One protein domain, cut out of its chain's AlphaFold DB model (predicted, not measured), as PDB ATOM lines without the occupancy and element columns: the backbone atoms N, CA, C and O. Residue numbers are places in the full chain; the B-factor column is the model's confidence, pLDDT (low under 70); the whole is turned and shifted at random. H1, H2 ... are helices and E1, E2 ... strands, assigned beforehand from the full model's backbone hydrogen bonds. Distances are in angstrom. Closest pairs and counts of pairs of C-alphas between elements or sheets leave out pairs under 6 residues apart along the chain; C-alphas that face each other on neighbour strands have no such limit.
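This is residues 37 to 177 and 187 to 196 of the 399 residues of an uncharacterized protein of Streptomyces sp. WAC 01420 (UniProt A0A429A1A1). A long hairpin of two strands, E9 and E10, makes the spine of one strongly twisted sheet; E2 and E3 extend it beyond E9, while E8, E7, E6 and E1 continue it beside one part of E10 and E11 beside another. H1 packs on this sheet, H2 lies at the far end of E10, and a separate small hairpin, E4 and E5, is joined by a long loop. The printed part has 151 residues, with two named helices and eleven named strands in the order E1 E2 E3 E4 E5 E6 E7 E8 H1 E9 E10 H2 E11. Neighbour strands are antiparallel in the branched nine-strand sheet and in the pair E4 - E5, and the class is mostly strand. The whole is compact, with a radius of gyration of the C-alphas of 16.7 A and spans of 50 by 38 by 30 A.

E10, residues 153 to 167, is 43.7 A long, from C-alpha 153 at (285.303, 328.446, 250.395) to C-alpha 167 at (265.937, 297.569, 226.265). E9, residues 137 to 150, is 30.0 A long and bends by 82 degrees at residue 143. The other strands of this sheet are E1, residues 37 to 40, beginning at (270.341, 321.365, 256.389), E2, 49 to 53, E3, 59 to 61, E6, 99 to 102, E7, 107 to 110, E8, 119 to 121, and E11, 187 to 191. E4, 69 to 72, and E5, 91 to 94, form the second sheet. H1, residues 123 to 132, is 14.4 A long; H2 is residues 168 to 173.

E10 has staggered pairing: with E9 over residues 153 to 164 (N 157 and O 146, 2.9 A), with E8 over 158 to 160 (N 160 and O 119, 2.8 A) and with E11 over 163 to 167 (N 188 and O 166, 2.7 A). E8 and E11 lie on one side of E10, E9 on the other side. E2 has E9 on one side (N 51 and O 145, 2.9 A) and E3 on the other (N 52 and O 60, 2.9 A). E6, E7 and E8 form a meander, each strand the antiparallel neighbour of the one before, with N 100 and O 109 at 2.8 A and N 120 and O 108 at 2.7 A; E1 is an edge strand beside E6, with N 38 and O 101 at 2.9 A. H1 is on the sheet at a height of 7.9 A, over E10, and its closest C-alphas to E9 are those of Asn 130 and Lys 138, 5.9 A. H2 only grazes the sheet, with residues 168 to 172. In the hairpin E4 and E5, N 71 and O 92 are 2.9 A apart; both strands are apart from E9 and E10. In H1 and H2 every O i to N i+4 pair is within hydrogen-bond range.

The C-alphas farthest apart, those of Glu 151 and Ala 169, are 50.2 A from each other. Residues 178 to 186 are not printed, and C-alphas 177 and 187 are 13.3 A apart across this cut. The link from E4 to E5, residues 73 to 90, is long. The mean pLDDT of the printed part is 92.1, and no printed residue is under 70.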
ATOM      1  N   TYR A  37     270.450 320.622 257.632       84.69
ATOM      2  CA  TYR A  37     270.341 321.365 256.389       84.69
ATOM      3  C   TYR A  37     269.814 322.756 256.695       84.69
ATOM      4  O   TYR A  37     268.948 322.947 257.555       84.69
ATOM      5  N   VAL A  38     270.328 323.738 255.971       88.56
ATOM      6  CA  VAL A  38     269.821 325.104 256.028       88.56
ATOM      7  C   VAL A  38     268.798 325.290 254.918       88.56
ATOM      8  O   VAL A  38     269.049 324.939 253.763       88.56
ATOM      9  N   GLU A  39     267.632 325.830 255.269       92.44
ATOM     10  CA  GLU A  39     266.678 326.306 254.274       92.44
ATOM     11  C   GLU A  39     267.036 327.744 253.885       92.44
ATOM     12  O   GLU A  39     267.216 328.605 254.748       92.44
ATOM     13  N   ILE A  40     267.192 327.998 252.584       93.81
ATOM     14  CA  ILE A  40     267.572 329.306 252.043       93.81
ATOM     15  C   ILE A  40     266.507 329.761 251.050       93.81
ATOM     16  O   ILE A  40     266.224 329.066 250.072       93.81
ATOM     17  N   GLU A  41     265.938 330.940 251.292       96.56
ATOM     18  CA  GLU A  41     264.921 331.537 250.427       96.56
ATOM     19  C   GLU A  41     265.523 332.145 249.150       96.56
ATOM     20  O   GLU A  41     266.620 332.722 249.201       96.56
ATOM     21  N   PRO A  42     264.809 332.096 248.009       96.06
ATOM     22  CA  PRO A  42     265.187 332.836 246.811       96.06
ATOM     23  C   PRO A  42     265.421 334.316 247.115       96.06
ATOM     24  O   PRO A  42     264.620 334.965 247.784       96.06
ATOM     25  N   GLY A  43     266.523 334.864 246.603       95.12
ATOM     26  CA  GLY A  43     266.879 336.271 246.805       95.12
ATOM     27  C   GLY A  43     267.561 336.580 248.143       95.12
ATOM     28  O   GLY A  43     268.013 337.711 248.331       95.12
ATOM     29  N   ALA A  44     267.708 335.604 249.047       96.25
ATOM     30  CA  ALA A  44     268.548 335.771 250.229       96.25
ATOM     31  C   ALA A  44     269.994 336.121 249.829       96.25
ATOM     32  O   ALA A  44     270.505 335.670 248.802       96.25
ATOM     33  N   ALA A  45     270.693 336.905 250.656       93.50
ATOM     34  CA  ALA A  45     272.058 337.356 250.356       93.50
ATOM     35  C   ALA A  45     273.057 336.194 250.172       93.50
ATOM     36  O   ALA A  45     274.038 336.322 249.437       93.50
ATOM     37  N   ASN A  46     272.790 335.063 250.828       92.31
ATOM     38  CA  ASN A  46     273.542 333.816 250.740       92.31
ATOM     39  C   ASN A  46     272.913 332.786 249.782       92.31
ATOM     40  O   ASN A  46     273.348 331.634 249.782       92.31
ATOM     41  N   TYR A  47     271.910 333.161 248.981       96.31
ATOM     42  CA  TYR A  47     271.340 332.257 247.987       96.31
ATOM     43  C   TYR A  47     272.409 331.871 246.946       96.31
ATOM     44  O   TYR A  47     273.129 332.750 246.453       96.31
ATOM     45  N   PRO A  48     272.567 330.575 246.613       97.00
ATOM     46  CA  PRO A  48     273.599 330.136 245.680       97.00
ATOM     47  C   PRO A  48     273.436 330.756 244.289       97.00
ATOM     48  O   PRO A  48     272.330 330.826 243.755       97.00
ATOM     49  N   LYS A  49     274.552 331.142 243.658       97.56
ATOM     50  CA  LYS A  49     274.517 331.646 242.276       97.56
ATOM     51  C   LYS A  49     274.248 330.510 241.304       97.56
ATOM     52  O   LYS A  49     274.922 329.475 241.378       97.56
ATOM     53  N   LYS A  50     273.345 330.719 240.349       97.94
ATOM     54  CA  LYS A  50     273.019 329.718 239.335       97.94
ATOM     55  C   LYS A  50     273.917 329.884 238.124       97.94
ATOM     56  O   LYS A  50     274.129 330.981 237.620       97.94
ATOM     57  N   GLN A  51     274.473 328.780 237.639       97.88
ATOM     58  CA  GLN A  51     275.345 328.795 236.471       97.88
ATOM     59  C   GLN A  51     275.088 327.621 235.537       97.88
ATOM     60  O   GLN A  51     274.571 326.574 235.926       97.88
ATOM     61  N   LYS A  52     275.487 327.796 234.276       97.25
ATOM     62  CA  LYS A  52     275.451 326.757 233.243       97.25
ATOM     63  C   LYS A  52     276.823 326.613 232.596       97.25
ATOM     64  O   LYS A  52     277.378 327.584 232.076       97.25
ATOM     65  N   SER A  53     277.361 325.399 232.628       95.12
ATOM     66  CA  SER A  53     278.627 325.040 231.991       95.12
ATOM     67  C   SER A  53     278.512 325.116 230.463       95.12
ATOM     68  O   SER A  53     277.508 324.682 229.886       95.12
ATOM     69  N   ARG A  54     279.530 325.675 229.802       92.62
ATOM     70  CA  ARG A  54     279.689 325.689 228.341       92.62
ATOM     71  C   ARG A  54     280.738 324.659 227.917       92.62
ATOM     72  O   ARG A  54     281.599 324.283 228.702       92.62
ATOM     73  N   THR A  55     280.697 324.249 226.648       83.81
ATOM     74  CA  THR A  55     281.621 323.255 226.066       83.81
ATOM     75  C   THR A  55     283.094 323.664 226.178       83.81
ATOM     76  O   THR A  55     283.959 322.805 226.276       83.81
ATOM     77  N   VAL A  56     283.387 324.969 226.211       77.69
ATOM     78  CA  VAL A  56     284.753 325.502 226.304       77.69
ATOM     79  C   VAL A  56     284.919 326.273 227.608       77.69
ATOM     80  O   VAL A  56     284.646 327.475 227.636       77.69
ATOM     81  N   GLY A  57     285.304 325.563 228.678       77.81
ATOM     82  CA  GLY A  57     285.912 326.048 229.937       77.81
ATOM     83  C   GLY A  57     285.203 327.152 230.738       77.81
ATOM     84  O   GLY A  57     285.633 327.499 231.833       77.81
ATOM     85  N   SER A  58     284.124 327.715 230.211       90.06
ATOM     86  CA  SER A  58     283.448 328.900 230.714       90.06
ATOM     87  C   SER A  58     282.079 328.522 231.255       90.06
ATOM     88  O   SER A  58     281.396 327.629 230.756       90.06
ATOM     89  N   SER A  59     281.663 329.220 232.300       94.75
ATOM     90  CA  SER A  59     280.313 329.147 232.844       94.75
ATOM     91  C   SER A  59     279.598 330.452 232.541       94.75
ATOM     92  O   SER A  59     280.193 331.518 232.696       94.75
ATOM     93  N   LYS A  60     278.331 330.381 232.136       96.31
ATOM     94  CA  LYS A  60     277.466 331.566 232.077       96.31
ATOM     95  C   LYS A  60     276.556 331.627 233.292       96.31
ATOM     96  O   LYS A  60     276.231 330.585 233.862       96.31
ATOM     97  N   ASP A  61     276.152 332.843 233.629       96.75
ATOM     98  CA  ASP A  61     275.062 333.089 234.563       96.75
ATOM     99  C   ASP A  61     273.775 332.387 234.082       96.75
ATOM    100  O   ASP A  61     273.533 332.267 232.872       96.75
ATOM    101  N   ALA A  62     273.015 331.853 235.031       96.88
ATOM    102  CA  ALA A  62     271.733 331.187 234.835       96.88
ATOM    103  C   ALA A  62     270.693 331.655 235.876       96.88
ATOM    104  O   ALA A  62     269.731 330.936 236.168       96.88
ATOM    105  N   ASP A  63     270.873 332.854 236.440       94.62
ATOM    106  CA  ASP A  63     269.942 333.439 237.403       94.62
ATOM    107  C   ASP A  63     268.533 333.671 236.818       94.62
ATOM    108  O   ASP A  63     267.551 333.537 237.548       94.62
ATOM    109  N   ASP A  64     268.409 333.806 235.496       93.69
ATOM    110  CA  ASP A  64     267.119 333.923 234.797       93.69
ATOM    111  C   ASP A  64     266.670 332.634 234.072       93.69
ATOM    112  O   ASP A  64     265.724 332.673 233.294       93.69
ATOM    113  N   ASP A  65     267.337 331.483 234.265       96.88
ATOM    114  CA  ASP A  65     266.934 330.215 233.620       96.88
ATOM    115  C   ASP A  65     265.645 329.671 234.271       96.88
ATOM    116  O   ASP A  65     265.710 329.211 235.417       96.88
ATOM    117  N   PRO A  66     264.480 329.691 233.588       95.75
ATOM    118  CA  PRO A  66     263.222 329.244 234.182       95.75
ATOM    119  C   PRO A  66     263.189 327.730 234.402       95.75
ATOM    120  O   PRO A  66     262.437 327.259 235.244       95.75
ATOM    121  N   GLU A  67     264.021 326.964 233.694       96.38
ATOM    122  CA  GLU A  67     264.071 325.502 233.766       96.38
ATOM    123  C   GLU A  67     265.055 324.982 234.821       96.38
ATOM    124  O   GLU A  67     265.392 323.795 234.833       96.38
ATOM    125  N   PHE A  68     265.588 325.860 235.671       97.38
ATOM    126  CA  PHE A  68     266.660 325.485 236.587       97.38
ATOM    127  C   PHE A  68     266.200 324.464 237.636       97.38
ATOM    128  O   PHE A  68     266.942 323.530 237.946       97.38
ATOM    129  N   PHE A  69     264.969 324.613 238.131       97.44
ATOM    130  CA  PHE A  69     264.358 323.717 239.110       97.44
ATOM    131  C   PHE A  69     263.060 323.114 238.553       97.44
ATOM    132  O   PHE A  69     261.992 323.719 238.684       97.44
ATOM    133  N   PRO A  70     263.136 321.947 237.889       97.06
ATOM    134  CA  PRO A  70     261.955 321.175 237.534       97.06
ATOM    135  C   PRO A  70     261.389 320.443 238.759       97.06
ATOM    136  O   PRO A  70     262.091 319.666 239.415       97.06
ATOM    137  N   SER A  71     260.096 320.620 239.011       95.62
ATOM    138  CA  SER A  71     259.338 319.843 239.993       95.62
ATOM    139  C   SER A  71     258.007 319.378 239.423       95.62
ATOM    140  O   SER A  71     257.413 320.017 238.555       95.62
ATOM    141  N   GLN A  72     257.535 318.222 239.878       93.56
ATOM    142  CA  GLN A  72     256.216 317.720 239.523       93.56
ATOM    143  C   GLN A  72     255.177 318.148 240.557       93.56
ATOM    144  O   GLN A  72     255.464 318.289 241.746       93.56
ATOM    145  N   HIS A  73     253.957 318.377 240.082       91.44
ATOM    146  CA  HIS A  73     252.820 318.758 240.907       91.44
ATOM    147  C   HIS A  73     251.538 318.111 240.389       91.44
ATOM    148  O   HIS A  73     251.461 317.705 239.229       91.44
ATOM    149  N   ARG A  74     250.522 318.034 241.253       88.75
ATOM    150  CA  ARG A  74     249.177 317.629 240.834       88.75
ATOM    151  C   ARG A  74     248.446 318.806 240.211       88.75
ATOM    152  O   ARG A  74     248.457 319.905 240.766       88.75
ATOM    153  N   VAL A  75     247.749 318.547 239.113       88.94
ATOM    154  CA  VAL A  75     246.778 319.457 238.501       88.94
ATOM    155  C   VAL A  75     245.478 318.678 238.355       88.94
ATOM    156  O   VAL A  75     245.471 317.581 237.808       88.94
ATOM    157  N   ASN A  76     244.383 319.208 238.906       88.31
ATOM    158  CA  ASN A  76     243.060 318.566 238.862       88.31
ATOM    159  C   ASN A  76     243.067 317.092 239.321       88.31
ATOM    160  O   ASN A  76     242.381 316.246 238.757       88.31
ATOM    161  N   GLY A  77     243.877 316.770 240.335       83.62
ATOM    162  CA  GLY A  77     243.976 315.419 240.889       83.62
ATOM    163  C   GLY A  77     244.910 314.461 240.140       83.62
ATOM    164  O   GLY A  77     245.250 313.432 240.722       83.62
ATOM    165  N   SER A  78     245.410 314.802 238.950       84.00
ATOM    166  CA  SER A  78     246.375 313.965 238.225       84.00
ATOM    167  C   SER A  78     247.786 314.545 238.261       84.00
ATOM    168  O   SER A  78     248.002 315.745 238.436       84.00
ATOM    169  N   TYR A  79     248.761 313.658 238.105       86.25
ATOM    170  CA  TYR A  79     250.169 313.990 237.916       86.25
ATOM    171  C   TYR A  79     250.582 314.028 236.440       86.25
ATOM    172  O   TYR A  79     251.735 314.362 236.142       86.25
ATOM    173  N   PHE A  80     249.654 313.721 235.532       86.38
ATOM    174  CA  PHE A  80     249.869 313.665 234.094       86.38
ATOM    175  C   PHE A  80     248.995 314.667 233.352       86.38
ATOM    176  O   PHE A  80     247.813 314.811 233.646       86.38
ATOM    177  N   ALA A  81     249.578 315.302 232.340       84.25
ATOM    178  CA  ALA A  81     248.895 316.251 231.470       84.25
ATOM    179  C   ALA A  81     247.957 315.594 230.455       84.25
ATOM    180  O   ALA A  81     247.101 316.274 229.894       84.25
ATOM    181  N   SER A  82     248.118 314.293 230.208       78.19
ATOM    182  CA  SER A  82     247.285 313.520 229.294       78.19
ATOM    183  C   SER A  82     247.124 312.081 229.780       78.19
ATOM    184  O   SER A  82     247.943 311.563 230.543       78.19
ATOM    185  N   THR A  83     246.069 311.423 229.304       76.19
ATOM    186  CA  THR A  83     245.864 309.976 229.472       76.19
ATOM    187  C   THR A  83     246.609 309.151 228.419       76.19
ATOM    188  O   THR A  83     246.771 307.944 228.609       76.19
ATOM    189  N   ASP A  84     247.071 309.792 227.338       75.88
ATOM    190  CA  ASP A  84     247.818 309.170 226.241       75.88
ATOM    191  C   ASP A  84     249.152 308.582 226.712       75.88
ATOM    192  O   ASP A  84     249.833 309.152 227.560       75.88
ATOM    193  N   VAL A  85     249.552 307.453 226.125       71.12
ATOM    194  CA  VAL A  85     250.823 306.778 226.423       71.12
ATOM    195  C   VAL A  85     251.848 307.112 225.324       71.12
ATOM    196  O   VAL A  85     251.519 306.952 224.145       71.12
ATOM    197  N   PRO A  86     253.082 307.549 225.657       72.12
ATOM    198  CA  PRO A  86     253.623 307.746 227.001       72.12
ATOM    199  C   PRO A  86     253.081 309.029 227.633       72.12
ATOM    200  O   PRO A  86     252.948 310.061 226.970       72.12
ATOM    201  N   ARG A  87     252.797 308.976 228.934       78.38
ATOM    202  CA  ARG A  87     252.158 310.097 229.616       78.38
ATOM    203  C   ARG A  87     253.140 311.217 229.887       78.38
ATOM    204  O   ARG A  87     254.222 311.005 230.435       78.38
ATOM    205  N   ALA A  88     252.725 312.434 229.564       84.25
ATOM    206  CA  ALA A  88     253.495 313.625 229.883       84.25
ATOM    207  C   ALA A  88     253.264 314.017 231.356       84.25
ATOM    208  O   ALA A  88     252.124 314.310 231.724       84.25
ATOM    209  N   PRO A  89     254.294 314.044 232.221       88.25
ATOM    210  CA  PRO A  89     254.129 314.495 233.599       88.25
ATOM    211  C   PRO A  89     253.840 316.002 233.668       88.25
ATOM    212  O   PRO A  89     254.365 316.792 232.881       88.25
ATOM    213  N   HIS A  90     253.060 316.425 234.662       91.25
ATOM    214  CA  HIS A  90     252.870 317.836 235.004       91.25
ATOM    215  C   HIS A  90     254.126 318.428 235.654       91.25
ATOM    216  O   HIS A  90     254.245 318.507 236.880       91.25
ATOM    217  N   ILE A  91     255.074 318.858 234.822       94.88
ATOM    218  CA  ILE A  91     256.294 319.532 235.270       94.88
ATOM    219  C   ILE A  91     256.059 321.038 235.365       94.88
ATOM    220  O   ILE A  91     255.612 321.681 234.416       94.88
ATOM    221  N   ARG A  92     256.393 321.602 236.522       95.38
ATOM    222  CA  ARG A  92     256.574 323.032 236.732       95.38
ATOM    223  C   ARG A  92     258.060 323.337 236.690       95.38
ATOM    224  O   ARG A  92     258.859 322.658 237.330       95.38
ATOM    225  N   TYR A  93     258.407 324.378 235.956       96.25
ATOM    226  CA  TYR A  93     259.761 324.893 235.873       96.25
ATOM    227  C   TYR A  93     259.833 326.194 236.663       96.25
ATOM    228  O   TYR A  93     259.019 327.093 236.447       96.25
ATOM    229  N   ASN A  94     260.770 326.268 237.604       95.00
ATOM    230  CA  ASN A  94     260.961 327.438 238.448       95.00
ATOM    231  C   ASN A  94     262.379 327.996 238.273       95.00
ATOM    232  O   ASN A  94     263.366 327.255 238.317       95.00
ATOM    233  N   ALA A  95     262.485 329.322 238.142       94.69
ATOM    234  CA  ALA A  95     263.776 330.007 238.109       94.69
ATOM    235  C   ALA A  95     264.437 330.052 239.497       94.69
ATOM    236  O   ALA A  95     265.658 329.970 239.607       94.69
ATOM    237  N   GLY A  96     263.651 330.161 240.566       95.38
ATOM    238  CA  GLY A  96     264.126 330.193 241.947       95.38
ATOM    239  C   GLY A  96     263.174 329.424 242.846       95.38
ATOM    240  O   GLY A  96     261.961 329.496 242.664       95.38
ATOM    241  N   VAL A  97     263.729 328.684 243.798       96.94
ATOM    242  CA  VAL A  97     262.976 327.898 244.777       96.94
ATOM    243  C   VAL A  97     263.652 328.024 246.129       96.94
ATOM    244  O   VAL A  97     264.855 328.270 246.200       96.94
ATOM    245  N   ARG A  98     262.903 327.847 247.215       97.31
ATOM    246  CA  ARG A  98     263.532 327.641 248.518       97.31
ATOM    247  C   ARG A  98     264.401 326.390 248.436       97.31
ATOM    248  O   ARG A  98     263.967 325.398 247.860       97.31
ATOM    249  N   LEU A  99     265.620 326.432 248.962       97.00
ATOM    250  CA  LEU A  99     266.560 325.313 248.881       97.00
ATOM    251  C   LEU A  99     266.848 324.740 250.261       97.00
ATOM    252  O   LEU A  99     267.100 325.506 251.181       97.00
ATOM    253  N   ARG A 100     266.897 323.411 250.380       95.62
ATOM    254  CA  ARG A 100     267.598 322.712 251.465       95.62
ATOM    255  C   ARG A 100     269.034 322.494 251.022       95.62
ATOM    256  O   ARG A 100     269.244 321.884 249.976       95.62
ATOM    257  N   LEU A 101     270.004 322.992 251.782       95.00
ATOM    258  CA  LEU A 101     271.431 322.733 251.573       95.00
ATOM    259  C   LEU A 101     271.956 321.922 252.749       95.00
ATOM    260  O   LEU A 101     271.778 322.361 253.879       95.00
ATOM    261  N   SER A 102     272.625 320.799 252.483       93.69
ATOM    262  CA  SER A 102     273.274 319.993 253.529       93.69
ATOM    263  C   SER A 102     274.309 320.802 254.314       93.69
ATOM    264  O   SER A 102     274.934 321.684 253.720       93.69
ATOM    265  N   ASP A 103     274.585 320.410 255.557       86.88
ATOM    266  CA  ASP A 103     275.531 321.073 256.482       86.88
ATOM    267  C   ASP A 103     276.893 321.359 255.827       86.88
ATOM    268  O   ASP A 103     277.425 322.467 255.895       86.88
ATOM    269  N   ASP A 104     277.438 320.369 255.117       90.75
ATOM    270  CA  ASP A 104     278.761 320.468 254.490       90.75
ATOM    271  C   ASP A 104     278.731 321.177 253.121       90.75
ATOM    272  O   ASP A 104     279.736 321.221 252.401       90.75
ATOM    273  N   PHE A 105     277.575 321.723 252.730       93.62
ATOM    274  CA  PHE A 105     277.317 322.354 251.436       93.62
ATOM    275  C   PHE A 105     277.663 321.456 250.238       93.62
ATOM    276  O   PHE A 105     278.141 321.942 249.212       93.62
ATOM    277  N   GLU A 106     277.465 320.140 250.358       96.75
ATOM    278  CA  GLU A 106     277.768 319.195 249.277       96.75
ATOM    279  C   GLU A 106     276.538 318.709 248.523       96.75
ATOM    280  O   GLU A 106     276.686 318.203 247.411       96.75
ATOM    281  N   LEU A 107     275.349 318.901 249.100       97.88
ATOM    282  CA  LEU A 107     274.057 318.573 248.516       97.88
ATOM    283  C   LEU A 107     273.110 319.772 248.606       97.88
ATOM    284  O   LEU A 107     273.123 320.516 249.587       97.88
ATOM    285  N   ALA A 108     272.258 319.936 247.599       97.94
ATOM    286  CA  ALA A 108     271.141 320.869 247.655       97.94
ATOM    287  C   ALA A 108     269.917 320.333 246.907       97.94
ATOM    288  O   ALA A 108     270.059 319.648 245.897       97.94
ATOM    289  N   ILE A 109     268.716 320.671 247.361       98.06
ATOM    290  CA  ILE A 109     267.463 320.324 246.681       98.06
ATOM    291  C   ILE A 109     266.404 321.400 246.923       98.06
ATOM    292  O   ILE A 109     266.498 322.161 247.885       98.06
ATOM    293  N   GLU A 110     265.387 321.461 246.065       97.06
ATOM    294  CA  GLU A 110     264.172 322.235 246.324       97.06
ATOM    295  C   GLU A 110     263.529 321.836 247.665       97.06
ATOM    296  O   GLU A 110     263.334 320.659 247.967       97.06
ATOM    297  N   ALA A 111     263.196 322.841 248.469       93.44
ATOM    298  CA  ALA A 111     262.497 322.732 249.735       93.44
ATOM    299  C   ALA A 111     261.019 323.075 249.521       93.44
ATOM    300  O   ALA A 111     260.665 324.247 249.387       93.44
ATOM    301  N   GLY A 112     260.128 322.089 249.546       86.06
ATOM    302  CA  GLY A 112     258.708 322.361 249.350       86.06
ATOM    303  C   GLY A 112     257.827 321.122 249.337       86.06
ATOM    304  O   GLY A 112     258.259 320.015 249.657       86.06
ATOM    305  N   SER A 113     256.565 321.344 248.976       82.62
ATOM    306  CA  SER A 113     255.573 320.292 248.737       82.62
ATOM    307  C   SER A 113     255.630 319.721 247.317       82.62
ATOM    308  O   SER A 113     254.982 318.713 247.051       82.62
ATOM    309  N   GLY A 114     256.378 320.356 246.407       86.50
ATOM    310  CA  GLY A 114     256.612 319.843 245.062       86.50
ATOM    311  C   GLY A 114     257.490 318.591 245.063       86.50
ATOM    312  O   GLY A 114     258.343 318.402 245.929       86.50
ATOM    313  N   GLU A 115     257.297 317.745 244.055       93.88
ATOM    314  CA  GLU A 115     258.109 316.551 243.827       93.88
ATOM    315  C   GLU A 115     259.335 316.928 242.986       93.88
ATOM    316  O   GLU A 115     259.276 316.962 241.751       93.88
ATOM    317  N   ALA A 116     260.436 317.274 243.655       96.88
ATOM    318  CA  ALA A 116     261.663 317.717 243.002       96.88
ATOM    319  C   ALA A 116     262.202 316.643 242.045       96.88
ATOM    320  O   ALA A 116     262.369 315.480 242.415       96.88
ATOM    321  N   LYS A 117     262.500 317.032 240.802       97.06
ATOM    322  CA  LYS A 117     262.997 316.100 239.774       97.06
ATOM    323  C   LYS A 117     264.506 316.088 239.627       97.06
ATOM    324  O   LYS A 117     265.045 315.255 238.903       97.06
ATOM    325  N   VAL A 118     265.179 317.002 240.309       97.69
ATOM    326  CA  VAL A 118     266.633 317.082 240.372       97.69
ATOM    327  C   VAL A 118     267.053 317.470 241.777       97.69
ATOM    328  O   VAL A 118     266.326 318.147 242.501       97.69
ATOM    329  N   PHE A 119     268.267 317.085 242.126       98.56
ATOM    330  CA  PHE A 119     269.010 317.663 243.235       98.56
ATOM    331  C   PHE A 119     270.369 318.123 242.710       98.56
ATOM    332  O   PHE A 119     270.673 317.974 241.525       98.56
ATOM    333  N   PHE A 120     271.184 318.713 243.570       98.69
ATOM    334  CA  PHE A 120     272.503 319.208 243.225       98.69
ATOM    335  C   PHE A 120     273.536 318.569 244.139       98.69
ATOM    336  O   PHE A 120     273.304 318.478 245.342       98.69
ATOM    337  N   ALA A 121     274.672 318.150 243.584       98.62
ATOM    338  CA  ALA A 121     275.743 317.523 244.350       98.62
ATOM    339  C   ALA A 121     277.138 317.900 243.839       98.62
ATOM    340  O   ALA A 121     277.325 318.212 242.661       98.62
ATOM    341  N   THR A 122     278.140 317.871 244.715       98.38
ATOM    342  CA  THR A 122     279.547 318.028 244.309       98.38
ATOM    343  C   THR A 122     280.042 316.793 243.549       98.38
ATOM    344  O   THR A 122     279.529 315.690 243.723       98.38
ATOM    345  N   GLU A 123     281.073 316.947 242.713       98.06
ATOM    346  CA  GLU A 123     281.647 315.816 241.961       98.06
ATOM    347  C   GLU A 123     282.080 314.632 242.844       98.06
ATOM    348  O   GLU A 123     281.760 313.502 242.468       98.06
ATOM    349  N   PRO A 124     282.719 314.834 244.018       98.06
ATOM    350  CA  PRO A 124     283.030 313.732 244.925       98.06
ATOM    351  C   PRO A 124     281.790 312.951 245.372       98.06
ATOM    352  O   PRO A 124     281.804 311.724 245.329       98.06
ATOM    353  N   ARG A 125     280.696 313.640 245.731       98.12
ATOM    354  CA  ARG A 125     279.444 312.983 246.139       98.12
ATOM    355  C   ARG A 125     278.809 312.210 244.982       98.12
ATOM    356  O   ARG A 125     278.302 311.115 245.198       98.12
ATOM    357  N   ILE A 126     278.869 312.736 243.755       98.50
ATOM    358  CA  ILE A 126     278.382 312.035 242.550       98.50
ATOM    359  C   ILE A 126     279.184 310.752 242.309       98.50
ATOM    360  O   ILE A 126     278.605 309.710 242.003       98.50
ATOM    361  N   ALA A 127     280.513 310.826 242.420       98.12
ATOM    362  CA  ALA A 127     281.394 309.682 242.217       98.12
ATOM    363  C   ALA A 127     281.176 308.600 243.284       98.12
ATOM    364  O   ALA A 127     280.991 307.440 242.929       98.12
ATOM    365  N   GLU A 128     281.124 308.988 244.564       97.62
ATOM    366  CA  GLU A 128     280.811 308.082 245.676       97.62
ATOM    367  C   GLU A 128     279.460 307.399 245.468       97.62
ATOM    368  O   GLU A 128     279.361 306.178 245.547       97.62
ATOM    369  N   SER A 129     278.437 308.179 245.116       97.69
ATOM    370  CA  SER A 129     277.089 307.650 244.929       97.69
ATOM    371  C   SER A 129     277.025 306.624 243.800       97.69
ATOM    372  O   SER A 129     276.478 305.543 243.974       97.69
ATOM    373  N   ASN A 130     277.647 306.914 242.654       97.75
ATOM    374  CA  ASN A 130     277.722 305.963 241.541       97.75
ATOM    375  C   ASN A 130     278.577 304.724 241.843       97.75
ATOM    376  O   ASN A 130     278.411 303.713 241.166       97.75
ATOM    377  N   GLY A 131     279.509 304.806 242.797       96.81
ATOM    378  CA  GLY A 131     280.279 303.655 243.266       96.81
ATOM    379  C   GLY A 131     279.485 302.741 244.202       96.81
ATOM    380  O   GLY A 131     279.751 301.544 244.232       96.81
ATOM    381  N   ALA A 132     278.521 303.298 244.940       95.75
ATOM    382  CA  ALA A 132     277.704 302.571 245.913       95.75
ATOM    383  C   ALA A 132     276.370 302.053 245.343       95.75
ATOM    384  O   ALA A 132     275.881 301.013 245.773       95.75
ATOM    385  N   LEU A 133     275.767 302.753 244.375       95.88
ATOM    386  CA  LEU A 133     274.509 302.329 243.757       95.88
ATOM    387  C   LEU A 133     274.708 301.069 242.900       95.88
ATOM    388  O   LEU A 133     275.378 301.109 241.867       95.88
ATOM    389  N   ALA A 134     274.075 299.968 243.308       91.44
ATOM    390  CA  ALA A 134     274.130 298.680 242.612       91.44
ATOM    391  C   ALA A 134     272.913 298.409 241.703       91.44
ATOM    392  O   ALA A 134     272.910 297.435 240.947       91.44
ATOM    393  N   GLY A 135     271.882 299.259 241.757       89.81
ATOM    394  CA  GLY A 135     270.676 299.130 240.941       89.81
ATOM    395  C   GLY A 135     270.831 299.608 239.492       89.81
ATOM    396  O   GLY A 135     271.922 299.724 238.930       89.81
ATOM    397  N   ARG A 136     269.693 299.891 238.850       90.75
ATOM    398  CA  ARG A 136     269.619 300.329 237.443       90.75
ATOM    399  C   ARG A 136     269.872 301.825 237.251       90.75
ATOM    400  O   ARG A 136     270.031 302.260 236.109       90.75
ATOM    401  N   VAL A 137     269.892 302.602 238.332       95.81
ATOM    402  CA  VAL A 137     270.051 304.059 238.293       95.81
ATOM    403  C   VAL A 137     271.513 304.451 238.434       95.81
ATOM    404  O   VAL A 137     272.204 304.031 239.355       95.81
ATOM    405  N   LYS A 138     271.964 305.332 237.539       97.25
ATOM    406  CA  LYS A 138     273.215 306.084 237.675       97.25
ATOM    407  C   LYS A 138     272.923 307.571 237.762       97.25
ATOM    408  O   LYS A 138     271.951 308.052 237.191       97.25
ATOM    409  N   LEU A 139     273.790 308.314 238.431       97.88
ATOM    410  CA  LEU A 139     273.684 309.757 238.578       97.88
ATOM    411  C   LEU A 139     274.585 310.455 237.564       97.88
ATOM    412  O   LEU A 139     275.814 310.347 237.623       97.88
ATOM    413  N   HIS A 140     273.978 311.178 236.628       97.25
ATOM    414  CA  HIS A 140     274.695 311.974 235.645       97.25
ATOM    415  C   HIS A 140     274.831 313.424 236.093       97.25
ATOM    416  O   HIS A 140     273.893 314.053 236.583       97.25
ATOM    417  N   LYS A 141     276.032 313.959 235.875       97.19
ATOM    418  CA  LYS A 141     276.364 315.358 236.109       97.19
ATOM    419  C   LYS A 141     275.830 316.215 234.961       97.19
ATOM    420  O   LYS A 141     276.407 316.218 233.874       97.19
ATOM    421  N   GLY A 142     274.769 316.970 235.224       96.19
ATOM    422  CA  GLY A 142     274.173 317.908 234.280       96.19
ATOM    423  C   GLY A 142     275.037 319.146 234.013       96.19
ATOM    424  O   GLY A 142     276.110 319.360 234.583       96.19
ATOM    425  N   LYS A 143     274.551 320.009 233.112       96.62
ATOM    426  CA  LYS A 143     275.248 321.255 232.731       96.62
ATOM    427  C   LYS A 143     274.956 322.425 233.671       96.62
ATOM    428  O   LYS A 143     275.727 323.386 233.668       96.62
ATOM    429  N   ARG A 144     273.849 322.395 234.416       97.94
ATOM    430  CA  ARG A 144     273.489 323.437 235.390       97.94
ATOM    431  C   ARG A 144     274.155 323.134 236.729       97.94
ATOM    432  O   ARG A 144     274.346 321.971 237.069       97.94
ATOM    433  N   PHE A 145     274.536 324.162 237.475       98.38
ATOM    434  CA  PHE A 145     275.122 324.001 238.801       98.38
ATOM    435  C   PHE A 145     274.908 325.236 239.674       98.38
ATOM    436  O   PHE A 145     274.766 326.353 239.174       98.38
ATOM    437  N   LEU A 146     274.915 325.019 240.985       98.38
ATOM    438  CA  LEU A 146     274.905 326.051 242.012       98.38
ATOM    439  C   LEU A 146     276.340 326.332 242.464       98.38
ATOM    440  O   LEU A 146     277.114 325.401 242.701       98.38
ATOM    441  N   ARG A 147     276.703 327.609 242.610       97.88
ATOM    442  CA  ARG A 147     277.896 328.021 243.361       97.88
ATOM    443  C   ARG A 147     277.490 328.411 244.766       97.88
ATOM    444  O   ARG A 147     276.827 329.430 244.962       97.88
ATOM    445  N   VAL A 148     277.913 327.599 245.721       96.19
ATOM    446  CA  VAL A 148     277.626 327.779 247.140       96.19
ATOM    447  C   VAL A 148     278.894 328.262 247.823       96.19
ATOM    448  O   VAL A 148     279.948 327.650 247.672       96.19
ATOM    449  N   ARG A 149     278.811 329.363 248.568       93.69
ATOM    450  CA  ARG A 149     279.928 329.870 249.370       93.69
ATOM    451  C   ARG A 149     279.716 329.469 250.825       93.69
ATOM    452  O   ARG A 149     278.823 330.008 251.470       93.69
ATOM    453  N   GLY A 150     280.540 328.549 251.310       86.06
ATOM    454  CA  GLY A 150     280.622 328.169 252.717       86.06
ATOM    455  C   GLY A 150     281.872 328.743 253.389       86.06
ATOM    456  O   GLY A 150     282.641 329.493 252.783       86.06
ATOM    457  N   GLU A 151     282.094 328.356 254.645       81.94
ATOM    458  CA  GLU A 151     283.271 328.768 255.429       81.94
ATOM    459  C   GLU A 151     284.583 328.256 254.823       81.94
ATOM    460  O   GLU A 151     285.580 328.972 254.781       81.94
ATOM    461  N   GLN A 152     284.559 327.037 254.278       86.69
ATOM    462  CA  GLN A 152     285.703 326.388 253.631       86.69
ATOM    463  C   GLN A 152     285.945 326.872 252.188       86.69
ATOM    464  O   GLN A 152     286.784 326.324 251.477       86.69
ATOM    465  N   GLY A 153     285.203 327.887 251.736       93.25
ATOM    466  CA  GLY A 153     285.303 328.446 250.395       93.25
ATOM    467  C   GLY A 153     284.090 328.147 249.518       93.25
ATOM    468  O   GLY A 153     282.981 327.900 249.990       93.25
ATOM    469  N   GLU A 154     284.288 328.242 248.207       96.25
ATOM    470  CA  GLU A 154     283.218 328.068 247.227       96.25
ATOM    471  C   GLU A 154     283.179 326.629 246.698       96.25
ATOM    472  O   GLU A 154     284.176 326.123 246.182       96.25
ATOM    473  N   LYS A 155     282.012 325.985 246.780       96.94
ATOM    474  CA  LYS A 155     281.734 324.664 246.209       96.94
ATOM    475  C   LYS A 155     280.827 324.794 244.982       96.94
ATOM    476  O   LYS A 155     279.966 325.674 244.903       96.94
ATOM    477  N   LYS A 156     281.021 323.896 244.012       97.81
ATOM    478  CA  LYS A 156     280.135 323.731 242.849       97.81
ATOM    479  C   LYS A 156     279.280 322.489 243.048       97.81
ATOM    480  O   LYS A 156     279.826 321.393 243.149       97.81
ATOM    481  N   LEU A 157     277.965 322.665 243.070       98.50
ATOM    482  CA  LEU A 157     277.001 321.577 243.189       98.50
ATOM    483  C   LEU A 157     276.289 321.448 241.846       98.50
ATOM    484  O   LEU A 157     275.523 322.325 241.454       98.50
ATOM    485  N   PHE A 158     276.584 320.389 241.108       98.56
ATOM    486  CA  PHE A 158     276.037 320.141 239.783       98.56
ATOM    487  C   PHE A 158     274.642 319.551 239.877       98.56
ATOM    488  O   PHE A 158     274.401 318.696 240.721       98.56
ATOM    489  N   GLN A 159     273.752 319.988 238.988       98.44
ATOM    490  CA  GLN A 159     272.440 319.386 238.804       98.44
ATOM    491  C   GLN A 159     272.614 317.905 238.480       98.44
ATOM    492  O   GLN A 159     273.401 317.553 237.597       98.44
ATOM    493  N   ILE A 160     271.879 317.061 239.186       98.44
ATOM    494  CA  ILE A 160     271.914 315.617 239.025       98.44
ATOM    495  C   ILE A 160     270.693 315.166 238.247       98.44
ATOM    496  O   ILE A 160     269.559 315.476 238.608       98.44
ATOM    497  N   GLU A 161     270.954 314.411 237.187       96.25
ATOM    498  CA  GLU A 161     269.942 313.764 236.363       96.25
ATOM    499  C   GLU A 161     270.122 312.246 236.482       96.25
ATOM    500  O   GLU A 161     271.233 311.751 236.259       96.25
ATOM    501  N   PRO A 162     269.076 311.475 236.832       96.81
ATOM    502  CA  PRO A 162     269.180 310.025 236.808       96.81
ATOM    503  C   PRO A 162     269.375 309.545 235.368       96.81
ATOM    504  O   PRO A 162     268.871 310.149 234.420       96.81
ATOM    505  N   VAL A 163     270.098 308.444 235.207       96.00
ATOM    506  CA  VAL A 163     270.296 307.736 233.944       96.00
ATOM    507  C   VAL A 163     269.964 306.276 234.151       96.00
ATOM    508  O   VAL A 163     270.484 305.647 235.072       96.00
ATOM    509  N   VAL A 164     269.144 305.738 233.257       94.12
ATOM    510  CA  VAL A 164     268.750 304.330 233.250       94.12
ATOM    511  C   VAL A 164     268.969 303.755 231.859       94.12
ATOM    512  O   VAL A 164     268.724 304.410 230.845       94.12
ATOM    513  N   GLU A 165     269.443 302.514 231.815       91.88
ATOM    514  CA  GLU A 165     269.496 301.721 230.591       91.88
ATOM    515  C   GLU A 165     268.223 300.880 230.438       91.88
ATOM    516  O   GLU A 165     267.904 300.070 231.312       91.88
ATOM    517  N   HIS A 166     267.532 301.042 229.308       87.56
ATOM    518  CA  HIS A 166     266.347 300.272 228.928       87.56
ATOM    519  C   HIS A 166     266.594 299.471 227.653       87.56
ATOM    520  O   HIS A 166     267.293 299.921 226.749       87.56
ATOM    521  N   THR A 167     265.995 298.297 227.536       87.81
ATOM    522  CA  THR A 167     265.937 297.569 226.265       87.81
ATOM    523  C   THR A 167     264.914 298.210 225.323       87.81
ATOM    524  O   THR A 167     263.989 298.894 225.760       87.81
ATOM    525  N   SER A 168     265.033 297.963 224.013       85.50
ATOM    526  CA  SER A 168     264.004 298.389 223.050       85.50
ATOM    527  C   SER A 168     262.611 297.836 223.385       85.50
ATOM    528  O   SER A 168     261.625 298.511 223.115       85.50
ATOM    529  N   ALA A 169     262.530 296.630 223.962       84.25
ATOM    530  CA  ALA A 169     261.266 296.011 224.355       84.25
ATOM    531  C   ALA A 169     260.612 296.755 225.529       84.25
ATOM    532  O   ALA A 169     259.442 297.103 225.436       84.25
ATOM    533  N   GLU A 170     261.386 297.086 226.570       85.00
ATOM    534  CA  GLU A 170     260.901 297.880 227.712       85.00
ATOM    535  C   GLU A 170     260.412 299.269 227.270       85.00
ATOM    536  O   GLU A 170     259.370 299.737 227.719       85.00
ATOM    537  N   LEU A 171     261.136 299.929 226.355       84.50
ATOM    538  CA  LEU A 171     260.698 301.217 225.809       84.50
ATOM    539  C   LEU A 171     259.411 301.082 224.989       84.50
ATOM    540  O   LEU A 171     258.519 301.916 225.124       84.50
ATOM    541  N   ALA A 172     259.301 300.037 224.165       82.69
ATOM    542  CA  ALA A 172     258.110 299.786 223.359       82.69
ATOM    543  C   ALA A 172     256.875 299.493 224.228       82.69
ATOM    544  O   ALA A 172     255.802 300.017 223.938       82.69
ATOM    545  N   GLU A 173     257.031 298.716 225.304       81.12
ATOM    546  CA  GLU A 173     255.966 298.438 226.277       81.12
ATOM    547  C   GLU A 173     255.489 299.716 226.985       81.12
ATOM    548  O   GLU A 173     254.291 299.919 227.172       81.12
ATOM    549  N   ALA A 174     256.412 300.634 227.280       75.75
ATOM    550  CA  ALA A 174     256.096 301.955 227.817       75.75
ATOM    551  C   ALA A 174     255.567 302.954 226.763       75.75
ATOM    552  O   ALA A 174     255.358 304.130 227.067       75.75
ATOM    553  N   GLY A 175     255.385 302.534 225.506       79.50
ATOM    554  CA  GLY A 175     254.961 303.399 224.399       79.50
ATOM    555  C   GLY A 175     256.004 304.437 223.969       79.50
ATOM    556  O   GLY A 175     255.708 305.336 223.181       79.50
ATOM    557  N   VAL A 176     257.244 304.329 224.446       80.62
ATOM    558  CA  VAL A 176     258.343 305.213 224.064       80.62
ATOM    559  C   VAL A 176     258.979 304.693 222.779       80.62
ATOM    560  O   VAL A 176     259.524 303.592 222.721       80.62
ATOM    561  N   LYS A 177     258.948 305.509 221.720       78.00
ATOM    562  CA  LYS A 177     259.630 305.179 220.464       78.00
ATOM    563  C   LYS A 177     261.136 305.110 220.712       78.00
ATOM    564  O   LYS A 177     261.792 306.142 220.853       78.00
ATOM    565  N   LYS A 187     270.663 298.324 224.426       87.38
ATOM    566  CA  LYS A 187     270.272 299.137 225.570       87.38
ATOM    567  C   LYS A 187     270.319 300.611 225.172       87.38
ATOM    568  O   LYS A 187     271.316 301.079 224.623       87.38
ATOM    569  N   HIS A 188     269.249 301.330 225.463       88.94
ATOM    570  CA  HIS A 188     269.097 302.766 225.277       88.94
ATOM    571  C   HIS A 188     269.278 303.454 226.620       88.94
ATOM    572  O   HIS A 188     268.682 303.045 227.614       88.94
ATOM    573  N   LYS A 189     270.093 304.508 226.651       91.81
ATOM    574  CA  LYS A 189     270.244 305.350 227.838       91.81
ATOM    575  C   LYS A 189     269.187 306.435 227.813       91.81
ATOM    576  O   LYS A 189     269.145 307.231 226.879       91.81
ATOM    577  N   VAL A 190     268.374 306.475 228.855       90.75
ATOM    578  CA  VAL A 190     267.388 307.527 229.088       90.75
ATOM    579  C   VAL A 190     267.852 308.349 230.285       90.75
ATOM    580  O   VAL A 190     268.460 307.805 231.202       90.75
ATOM    581  N   THR A 191     267.671 309.670 230.241       92.38
ATOM    582  CA  THR A 191     268.244 310.612 231.217       92.38
ATOM    583  C   THR A 191     267.202 311.617 231.702       92.38
ATOM    584  O   THR A 191     266.314 312.010 230.943       92.38
ATOM    585  N   GLY A 192     267.323 312.050 232.957       92.19
ATOM    586  CA  GLY A 192     266.539 313.144 233.521       92.19
ATOM    587  C   GLY A 192     265.043 312.839 233.577       92.19
ATOM    588  O   GLY A 192     264.630 311.757 233.982       92.19
ATOM    589  N   LEU A 193     264.226 313.803 233.146       91.06
ATOM    590  CA  LEU A 193     262.758 313.728 233.184       91.06
ATOM    591  C   LEU A 193     262.158 312.636 232.292       91.06
ATOM    592  O   LEU A 193     260.981 312.324 232.425       91.06
ATOM    593  N   SER A 194     262.943 312.078 231.373       88.25
ATOM    594  CA  SER A 194     262.492 310.996 230.500       88.25
ATOM    595  C   SER A 194     262.670 309.616 231.127       88.25
ATOM    596  O   SER A 194     262.199 308.645 230.547       88.25
ATOM    597  N   VAL A 195     263.380 309.505 232.259       89.00
ATOM    598  CA  VAL A 195     263.659 308.209 232.889       89.00
ATOM    599  C   VAL A 195     262.358 307.531 233.293       89.00
ATOM    600  O   VAL A 195     261.539 308.104 234.009       89.00
ATOM    601  N   LEU A 196     262.220 306.288 232.842       87.81
ATOM    602  CA  LEU A 196     261.085 305.437 233.136       87.81
ATOM    603  C   LEU A 196     261.390 304.601 234.376       87.81
ATOM    604  O   LEU A 196     262.436 303.952 234.451       87.81
TER     605      LEU A 196